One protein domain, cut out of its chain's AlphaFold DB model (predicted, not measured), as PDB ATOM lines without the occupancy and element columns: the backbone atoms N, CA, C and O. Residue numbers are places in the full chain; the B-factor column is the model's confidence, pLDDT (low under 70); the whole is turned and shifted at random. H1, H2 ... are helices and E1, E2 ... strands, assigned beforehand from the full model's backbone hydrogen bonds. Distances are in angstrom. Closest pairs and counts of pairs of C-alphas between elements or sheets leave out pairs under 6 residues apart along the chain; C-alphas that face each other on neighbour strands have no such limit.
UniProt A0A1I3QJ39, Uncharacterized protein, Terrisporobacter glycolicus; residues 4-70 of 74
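This is residues 4 to 70 of the 74 residues of an uncharacterized protein of Terrisporobacter glycolicus (UniProt A0A1I3QJ39). A long two-stranded hairpin, E3 and E4, reaches out from a small head at one end, where three short helices, H1, H2 and H3, and a short hairpin, E1 and E2, gather beside the near part of the long strands. The far tip sticks out with residues 52 to 57 standing free, and this arm makes the length of the rod-like outline, 49 by 22 by 21 A. The printed part has 67 residues with three named helices and four named strands, in the order H1, E1, E2, H2, H3, E3, E4. E1 with E2 and E3 with E4 form two antiparallel sheets of two strands each; the class is mixed, helices and strands, and the whole is loose, with a radius of gyration of the C-alphas of 15.5 A.

H1, residues 4 to 9, is close to but not clearly touching H2, residues 24 to 29: the closest C-alphas, those of Val 7 and Lys 24, are 7.2 A apart. Their lines stand at a steep tilt of 36 degrees, only just past shallow, and they run opposite ways. H1 is also close to but not clearly touching H3, residues 32 to 36, with the C-alphas of Lys 4 and Leu 35 the closest at 4.7 A. E1, residues 14 to 16, and E2, residues 21 to 23, form an antiparallel hairpin at 154 degrees, with N 15 and O 22 within hydrogen-bond range at 2.8 A. The closest C-alphas of E1 and E4, residues 56 to 69, are those of Asn 16 and Ile 66, 4.9 A apart. H2 and H3 only just touch, and only at the corner by their link, with 3 pairs of C-alphas within 8 A; the closest are those of Leu 27 and Leu 35, 6.8 A. E3, residues 39 to 53, and E4 form an antiparallel hairpin at 165 degrees; N 43 and O 66 are 2.8 A apart, and N 53 and O 56 are 3.0 A apart, both within hydrogen-bond range. Every O i to N i+4 pair is within hydrogen-bond range in H1 and H2; H3 has 0 of 1, and 1 of 2 O i to N i+3 pairs.

H1 begins at C-alpha 4, (225.684, 140.421, 273.142), and is 8.8 A long; E1 measures 6.7 A, E2 7.0 A, H2 8.9 A and H3 7.5 A. E3 runs 40.0 A to C-alpha 53 at (253.041, 165.933, 256.641). E4 runs back 41.6 A to C-alpha 69 at (222.564, 150.844, 276.935).

The C-alphas farthest apart are those of Glu 36 and Lys 55, 49.9 A. The printed part has no cut, and each link between named elements is tight. Mean pLDDT of the printed part is 92.4, and no printed residue is under 70.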
ATOM      1  N   LYS A   4     225.066 141.680 273.591       95.81
ATOM      2  CA  LYS A   4     225.684 140.421 273.142       95.81
ATOM      3  C   LYS A   4     225.470 140.118 271.659       95.81
ATOM      4  O   LYS A   4     226.410 139.689 271.002       95.81
ATOM      5  N   GLU A   5     224.279 140.403 271.136       96.25
ATOM      6  CA  GLU A   5     223.935 140.173 269.728       96.25
ATOM      7  C   GLU A   5     224.750 141.115 268.839       96.25
ATOM      8  O   GLU A   5     225.343 140.689 267.850       96.25
ATOM      9  N   LEU A   6     224.864 142.385 269.243       94.38
ATOM     10  CA  LEU A   6     225.680 143.378 268.545       94.38
ATOM     11  C   LEU A   6     227.171 143.010 268.559       94.38
ATOM     12  O   LEU A   6     227.858 143.176 267.552       94.38
ATOM     13  N   VAL A   7     227.680 142.520 269.690       93.88
ATOM     14  CA  VAL A   7     229.085 142.108 269.842       93.88
ATOM     15  C   VAL A   7     229.419 140.902 268.963       93.88
ATOM     16  O   VAL A   7     230.535 140.825 268.448       93.88
ATOM     17  N   GLU A   8     228.476 139.977 268.791       93.38
ATOM     18  CA  GLU A   8     228.655 138.762 267.995       93.38
ATOM     19  C   GLU A   8     228.705 139.049 266.489       93.38
ATOM     20  O   GLU A   8     229.557 138.498 265.794       93.38
ATOM     21  N   VAL A   9     227.854 139.952 265.991       93.38
ATOM     22  CA  VAL A   9     227.797 140.292 264.552       93.38
ATOM     23  C   VAL A   9     228.803 141.362 264.125       93.38
ATOM     24  O   VAL A   9     229.003 141.591 262.934       93.38
ATOM     25  N   SER A  10     229.406 142.072 265.075       89.50
ATOM     26  CA  SER A  10     230.311 143.180 264.785       89.50
ATOM     27  C   SER A  10     231.743 142.706 264.541       89.50
ATOM     28  O   SER A  10     232.283 141.913 265.308       89.50
ATOM     29  N   GLU A  11     232.418 143.280 263.543       91.25
ATOM     30  CA  GLU A  11     233.858 143.080 263.305       91.25
ATOM     31  C   GLU A  11     234.751 143.937 264.222       91.25
ATOM     32  O   GLU A  11     235.964 143.758 264.245       91.25
ATOM     33  N   PHE A  12     234.184 144.854 265.014       87.81
ATOM     34  CA  PHE A  12     234.970 145.742 265.874       87.81
ATOM     35  C   PHE A  12     235.491 145.020 267.118       87.81
ATOM     36  O   PHE A  12     234.753 144.288 267.773       87.81
ATOM     37  N   ASP A  13     236.743 145.278 267.496       91.69
ATOM     38  CA  ASP A  13     237.322 144.758 268.744       91.69
ATOM     39  C   ASP A  13     237.023 145.635 269.962       91.69
ATOM     40  O   ASP A  13     237.087 145.163 271.099       91.69
ATOM     41  N   ILE A  14     236.696 146.908 269.723       93.75
ATOM     42  CA  ILE A  14     236.503 147.933 270.747       93.75
ATOM     43  C   ILE A  14     235.100 148.517 270.617       93.75
ATOM     44  O   ILE A  14     234.689 148.944 269.537       93.75
ATOM     45  N   PHE A  15     234.399 148.594 271.742       94.06
ATOM     46  CA  PHE A  15     233.069 149.170 271.864       94.06
ATOM     47  C   PHE A  15     233.120 150.395 272.767       94.06
ATOM     48  O   PHE A  15     233.599 150.330 273.897       94.06
ATOM     49  N   ASN A  16     232.595 151.517 272.280       94.25
ATOM     50  CA  ASN A  16     232.357 152.694 273.104       94.25
ATOM     51  C   ASN A  16     230.928 152.628 273.643       94.25
ATOM     52  O   ASN A  16     229.989 152.856 272.887       94.25
ATOM     53  N   LEU A  17     230.759 152.307 274.925       93.31
ATOM     54  CA  LEU A  17     229.445 152.093 275.540       93.31
ATOM     55  C   LEU A  17     228.833 153.364 276.162       93.31
ATOM     56  O   LEU A  17     227.949 153.287 277.012       93.31
ATOM     57  N   GLY A  18     229.346 154.551 275.823       87.69
ATOM     58  CA  GLY A  18     228.907 155.829 276.402       87.69
ATOM     59  C   GLY A  18     229.397 156.073 277.834       87.69
ATOM     60  O   GLY A  18     229.627 157.221 278.197       87.69
ATOM     61  N   ILE A  19     229.631 155.004 278.598       88.44
ATOM     62  CA  ILE A  19     230.266 155.010 279.926       88.44
ATOM     63  C   ILE A  19     231.774 154.730 279.879       88.44
ATOM     64  O   ILE A  19     232.482 154.936 280.858       88.44
ATOM     65  N   GLY A  20     232.282 154.239 278.747       91.06
ATOM     66  CA  GLY A  20     233.679 153.851 278.609       91.06
ATOM     67  C   GLY A  20     233.961 153.094 277.317       91.06
ATOM     68  O   GLY A  20     233.048 152.739 276.567       91.06
ATOM     69  N   LEU A  21     235.247 152.862 277.067       94.06
ATOM     70  CA  LEU A  21     235.738 152.014 275.986       94.06
ATOM     71  C   LEU A  21     236.056 150.634 276.549       94.06
ATOM     72  O   LEU A  21     236.777 150.532 277.537       94.06
ATOM     73  N   PHE A  22     235.538 149.598 275.901       95.06
ATOM     74  CA  PHE A  22     235.722 148.213 276.318       95.06
ATOM     75  C   PHE A  22     236.169 147.376 275.136       95.06
ATOM     76  O   PHE A  22     235.598 147.471 274.044       95.06
ATOM     77  N   TYR A  23     237.149 146.511 275.358       95.88
ATOM     78  CA  TYR A  23     237.440 145.457 274.397       95.88
ATOM     79  C   TYR A  23     236.394 144.341 274.477       95.88
ATOM     80  O   TYR A  23     235.816 144.083 275.537       95.88
ATOM     81  N   LYS A  24     236.207 143.597 273.380       94.31
ATOM     82  CA  LYS A  24     235.332 142.409 273.351       94.31
ATOM     83  C   LYS A  24     235.600 141.428 274.492       94.31
ATOM     84  O   LYS A  24     234.652 140.908 275.075       94.31
ATOM     85  N   TYR A  25     236.870 141.159 274.801       94.38
ATOM     86  CA  TYR A  25     237.229 140.231 275.876       94.38
ATOM     87  C   TYR A  25     236.827 140.779 277.254       94.38
ATOM     88  O   TYR A  25     236.330 140.032 278.087       94.38
ATOM     89  N   GLU A  26     236.931 142.092 277.481       94.62
ATOM     90  CA  GLU A  26     236.533 142.710 278.750       94.62
ATOM     91  C   GLU A  26     235.029 142.634 278.972       94.62
ATOM     92  O   GLU A  26     234.591 142.359 280.088       94.62
ATOM     93  N   LEU A  27     234.240 142.809 277.909       94.00
ATOM     94  CA  LEU A  27     232.791 142.634 277.981       94.00
ATOM     95  C   LEU A  27     232.404 141.206 278.371       94.00
ATOM     96  O   LEU A  27     231.428 141.018 279.087       94.00
ATOM     97  N   LYS A  28     233.172 140.207 277.926       92.31
ATOM     98  CA  LYS A  28     232.908 138.792 278.217       92.31
ATOM     99  C   LYS A  28     233.393 138.371 279.603       92.31
ATOM    100  O   LYS A  28     232.694 137.629 280.283       92.31
ATOM    101  N   GLU A  29     234.569 138.833 280.015       93.00
ATOM    102  CA  GLU A  29     235.240 138.335 281.222       93.00
ATOM    103  C   GLU A  29     235.058 139.243 282.441       93.00
ATOM    104  O   GLU A  29     234.905 138.749 283.556       93.00
ATOM    105  N   LYS A  30     235.078 140.567 282.252       91.50
ATOM    106  CA  LYS A  30     235.130 141.538 283.358       91.50
ATOM    107  C   LYS A  30     233.776 142.167 283.663       91.50
ATOM    108  O   LYS A  30     233.474 142.419 284.825       91.50
ATOM    109  N   VAL A  31     232.969 142.438 282.637       91.62
ATOM    110  CA  VAL A  31     231.660 143.105 282.782       91.62
ATOM    111  C   VAL A  31     230.528 142.379 282.029       91.62
ATOM    112  O   VAL A  31     229.774 143.012 281.286       91.62
ATOM    113  N   PRO A  32     230.341 141.060 282.244       92.06
ATOM    114  CA  PRO A  32     229.340 140.267 281.521       92.06
ATOM    115  C   PRO A  32     227.900 140.744 281.743       92.06
ATOM    116  O   PRO A  32     227.040 140.512 280.900       92.06
ATOM    117  N   SER A  33     227.622 141.463 282.835       92.44
ATOM    118  CA  SER A  33     226.302 142.047 283.098       92.44
ATOM    119  C   SER A  33     225.863 143.057 282.031       92.44
ATOM    120  O   SER A  33     224.665 143.190 281.785       92.44
ATOM    121  N   LEU A  34     226.804 143.735 281.360       93.38
ATOM    122  CA  LEU A  34     226.490 144.674 280.280       93.38
ATOM    123  C   LEU A  34     226.011 143.959 279.010       93.38
ATOM    124  O   LEU A  34     225.227 144.529 278.257       93.38
ATOM    125  N   LEU A  35     226.441 142.716 278.774       94.56
ATOM    126  CA  LEU A  35     226.086 141.953 277.570       94.56
ATOM    127  C   LEU A  35     224.585 141.646 277.476       94.56
ATOM    128  O   LEU A  35     224.051 141.501 276.375       94.56
ATOM    129  N   GLU A  36     223.902 141.575 278.618       95.12
ATOM    130  CA  GLU A  36     222.463 141.318 278.691       95.12
ATOM    131  C   GLU A  36     221.606 142.588 278.614       95.12
ATOM    132  O   GLU A  36     220.384 142.477 278.509       95.12
ATOM    133  N   LYS A  37     222.220 143.779 278.644       94.94
ATOM    134  CA  LYS A  37     221.511 145.057 278.527       94.94
ATOM    135  C   LYS A  37     221.054 145.303 277.088       94.94
ATOM    136  O   LYS A  37     221.757 144.973 276.128       94.94
ATOM    137  N   GLU A  38     219.886 145.922 276.950       96.31
ATOM    138  CA  GLU A  38     219.358 146.353 275.658       96.31
ATOM    139  C   GLU A  38     220.140 147.557 275.127       96.31
ATOM    140  O   GLU A  38     220.483 148.489 275.863       96.31
ATOM    141  N   VAL A  39     220.411 147.545 273.823       94.88
ATOM    142  CA  VAL A  39     220.975 148.696 273.122       94.88
ATOM    143  C   VAL A  39     219.861 149.708 272.876       94.88
ATOM    144  O   VAL A  39     219.007 149.514 272.012       94.88
ATOM    145  N   ARG A  40     219.908 150.828 273.598       94.56
ATOM    146  CA  ARG A  40     218.949 151.932 273.483       94.56
ATOM    147  C   ARG A  40     219.171 152.764 272.224       94.56
ATOM    148  O   ARG A  40     218.222 153.197 271.573       94.56
ATOM    149  N   LYS A  41     220.433 153.083 271.915       93.94
ATOM    150  CA  LYS A  41     220.795 153.975 270.803       93.94
ATOM    151  C   LYS A  41     222.232 153.751 270.356       93.94
ATOM    152  O   LYS A  41     223.113 153.616 271.192       93.94
ATOM    153  N   ILE A  42     222.491 153.842 269.055       93.62
ATOM    154  CA  ILE A  42     223.849 153.938 268.505       93.62
ATOM    155  C   ILE A  42     224.011 155.332 267.892       93.62
ATOM    156  O   ILE A  42     223.238 155.729 267.021       93.62
ATOM    157  N   LYS A  43     224.980 156.110 268.381       93.62
ATOM    158  CA  LYS A  43     225.265 157.471 267.911       93.62
ATOM    159  C   LYS A  43     226.614 157.498 267.186       93.62
ATOM    160  O   LYS A  43     227.636 157.304 267.844       93.62
ATOM    161  N   PRO A  44     226.657 157.787 265.875       92.06
ATOM    162  CA  PRO A  44     227.920 158.018 265.191       92.06
ATOM    163  C   PRO A  44     228.553 159.324 265.685       92.06
ATOM    164  O   PRO A  44     227.866 160.325 265.907       92.06
ATOM    165  N   VAL A  45     229.869 159.315 265.849       90.69
ATOM    166  CA  VAL A  45     230.669 160.477 266.230       90.69
ATOM    167  C   VAL A  45     231.817 160.604 265.242       90.69
ATOM    168  O   VAL A  45     232.661 159.719 265.135       90.69
ATOM    169  N   GLY A  46     231.812 161.705 264.494       90.06
ATOM    170  CA  GLY A  46     232.901 162.074 263.604       90.06
ATOM    171  C   GLY A  46     233.903 162.972 264.320       90.06
ATOM    172  O   GLY A  46     233.514 163.946 264.964       90.06
ATOM    173  N   THR A  47     235.185 162.680 264.154       90.50
ATOM    174  CA  THR A  47     236.297 163.517 264.599       90.50
ATOM    175  C   THR A  47     237.078 163.974 263.377       90.50
ATOM    176  O   THR A  47     237.608 163.157 262.623       90.50
ATOM    177  N   LEU A  48     237.171 165.289 263.186       92.00
ATOM    178  CA  LEU A  48     238.021 165.889 262.166       92.00
ATOM    179  C   LEU A  48     239.374 166.236 262.789       92.00
ATOM    180  O   LEU A  48     239.468 167.142 263.614       92.00
ATOM    181  N   THR A  49     240.423 165.526 262.385       91.56
ATOM    182  CA  THR A  49     241.790 165.782 262.845       91.56
ATOM    183  C   THR A  49     242.611 166.365 261.711       91.56
ATOM    184  O   THR A  49     242.716 165.770 260.637       91.56
ATOM    185  N   ARG A  50     243.244 167.513 261.945       90.56
ATOM    186  CA  ARG A  50     244.186 168.096 260.989       90.56
ATOM    187  C   ARG A  50     245.587 167.553 261.262       90.56
ATOM    188  O   ARG A  50     246.093 167.698 262.371       90.56
ATOM    189  N   LYS A  51     246.205 166.925 260.264       91.31
ATOM    190  CA  LYS A  51     247.581 166.412 260.322       91.31
ATOM    191  C   LYS A  51     248.470 167.199 259.365       91.31
ATOM    192  O   LYS A  51     248.022 167.611 258.298       91.31
ATOM    193  N   PHE A  52     249.730 167.387 259.739       91.38
ATOM    194  CA  PHE A  52     250.739 168.018 258.893       91.38
ATOM    195  C   PHE A  52     251.787 166.978 258.503       91.38
ATOM    196  O   PHE A  52     252.354 166.324 259.375       91.38
ATOM    197  N   LEU A  53     252.023 166.822 257.203       88.94
ATOM    198  CA  LEU A  53     253.041 165.933 256.641       88.94
ATOM    199  C   LEU A  53     253.731 166.683 255.497       88.94
ATOM    200  O   LEU A  53     253.045 167.272 254.665       88.94
ATOM    201  N   ASP A  54     255.064 166.725 255.477       88.31
ATOM    202  CA  ASP A  54     255.864 167.377 254.424       88.31
ATOM    203  C   ASP A  54     255.402 168.797 254.049       88.31
ATOM    204  O   ASP A  54     255.224 169.139 252.880       88.31
ATOM    205  N   LYS A  55     255.179 169.645 255.063       90.81
ATOM    206  CA  LYS A  55     254.686 171.033 254.915       90.81
ATOM    207  C   LYS A  55     253.289 171.156 254.277       90.81
ATOM    208  O   LYS A  55     252.848 172.270 253.999       90.81
ATOM    209  N   LYS A  56     252.564 170.051 254.081       91.62
ATOM    210  CA  LYS A  56     251.175 170.023 253.605       91.62
ATOM    211  C   LYS A  56     250.224 169.682 254.750       91.62
ATOM    212  O   LYS A  56     250.536 168.870 255.621       91.62
ATOM    213  N   ALA A  57     249.057 170.321 254.747       92.25
ATOM    214  CA  ALA A  57     247.999 170.061 255.715       92.25
ATOM    215  C   ALA A  57     246.973 169.088 255.126       92.25
ATOM    216  O   ALA A  57     246.429 169.335 254.050       92.25
ATOM    217  N   TYR A  58     246.673 168.030 255.868       91.88
ATOM    218  CA  TYR A  58     245.669 167.028 255.535       91.88
ATOM    219  C   TYR A  58     244.584 167.027 256.604       91.88
ATOM    220  O   TYR A  58     244.866 167.145 257.797       91.88
ATOM    221  N   SER A  59     243.340 166.867 256.176       93.25
ATOM    222  CA  SER A  59     242.204 166.699 257.074       93.25
ATOM    223  C   SER A  59     241.811 165.229 257.068       93.25
ATOM    224  O   SER A  59     241.438 164.696 256.027       93.25
ATOM    225  N   VAL A  60     241.923 164.572 258.217       91.88
ATOM    226  CA  VAL A  60     241.504 163.185 258.407       91.88
ATOM    227  C   VAL A  60     240.179 163.199 259.145       91.88
ATOM    228  O   VAL A  60     240.103 163.665 260.281       91.88
ATOM    229  N   LEU A  61     239.139 162.700 258.487       90.81
ATOM    230  CA  LEU A  61     237.854 162.450 259.118       90.81
ATOM    231  C   LEU A  61     237.839 161.004 259.616       90.81
ATOM    232  O   LEU A  61     238.025 160.071 258.839       90.81
ATOM    233  N   SER A  62     237.649 160.828 260.916       88.56
ATOM    234  CA  SER A  62     237.532 159.519 261.557       88.56
ATOM    235  C   SER A  62     236.146 159.388 262.162       88.56
ATOM    236  O   SER A  62     235.649 160.339 262.758       88.56
ATOM    237  N   PHE A  63     235.525 158.224 262.026       84.12
ATOM    238  CA  PHE A  63     234.215 157.953 262.607       84.12
ATOM    239  C   PHE A  63     234.329 156.856 263.657       84.12
ATOM    240  O   PHE A  63     235.017 155.859 263.458       84.12
ATOM    241  N   THR A  64     233.637 157.049 264.771       87.75
ATOM    242  CA  THR A  64     233.381 156.025 265.785       87.75
ATOM    243  C   THR A  64     231.880 155.972 266.067       87.75
ATOM    244  O   THR A  64     231.129 156.845 265.628       87.75
ATOM    245  N   ALA A  65     231.419 154.951 266.778       90.88
ATOM    246  CA  ALA A  65     230.032 154.827 267.198       90.88
ATOM    247  C   ALA A  65     229.977 154.638 268.713       90.88
ATOM    248  O   ALA A  65     230.678 153.792 269.261       90.88
ATOM    249  N   ILE A  66     229.139 155.435 269.373       93.62
ATOM    250  CA  ILE A  66     228.834 155.293 270.795       93.62
ATOM    251  C   ILE A  66     227.534 154.504 270.925       93.62
ATOM    252  O   ILE A  66     226.497 154.921 270.406       93.62
ATOM    253  N   VAL A  67     227.595 153.373 271.611       94.62
ATOM    254  CA  VAL A  67     226.478 152.478 271.908       94.62
ATOM    255  C   VAL A  67     225.961 152.812 273.304       94.62
ATOM    256  O   VAL A  67     226.668 152.649 274.285       94.62
ATOM    257  N   TYR A  68     224.728 153.285 273.413       94.62
ATOM    258  CA  TYR A  68     224.069 153.562 274.687       94.62
ATOM    259  C   TYR A  68     223.202 152.373 275.091       94.62
ATOM    260  O   TYR A  68     222.421 151.880 274.273       94.62
ATOM    261  N   LEU A  69     223.322 151.950 276.347       94.94
ATOM    262  CA  LEU A  69     222.564 150.844 276.935       94.94
ATOM    263  C   LEU A  69     221.386 151.366 277.777       94.94
ATOM    264  O   LEU A  69     221.430 152.496 278.264       94.94
ATOM    265  N   GLU A  70     220.328 150.568 277.929       92.62
ATOM    266  CA  GLU A  70     219.230 150.859 278.868       92.62
ATOM    267  C   GLU A  70     219.645 150.647 280.330       92.62
ATOM    268  O   GLU A  70     220.439 149.756 280.641       92.62
TER     269      GLU A  70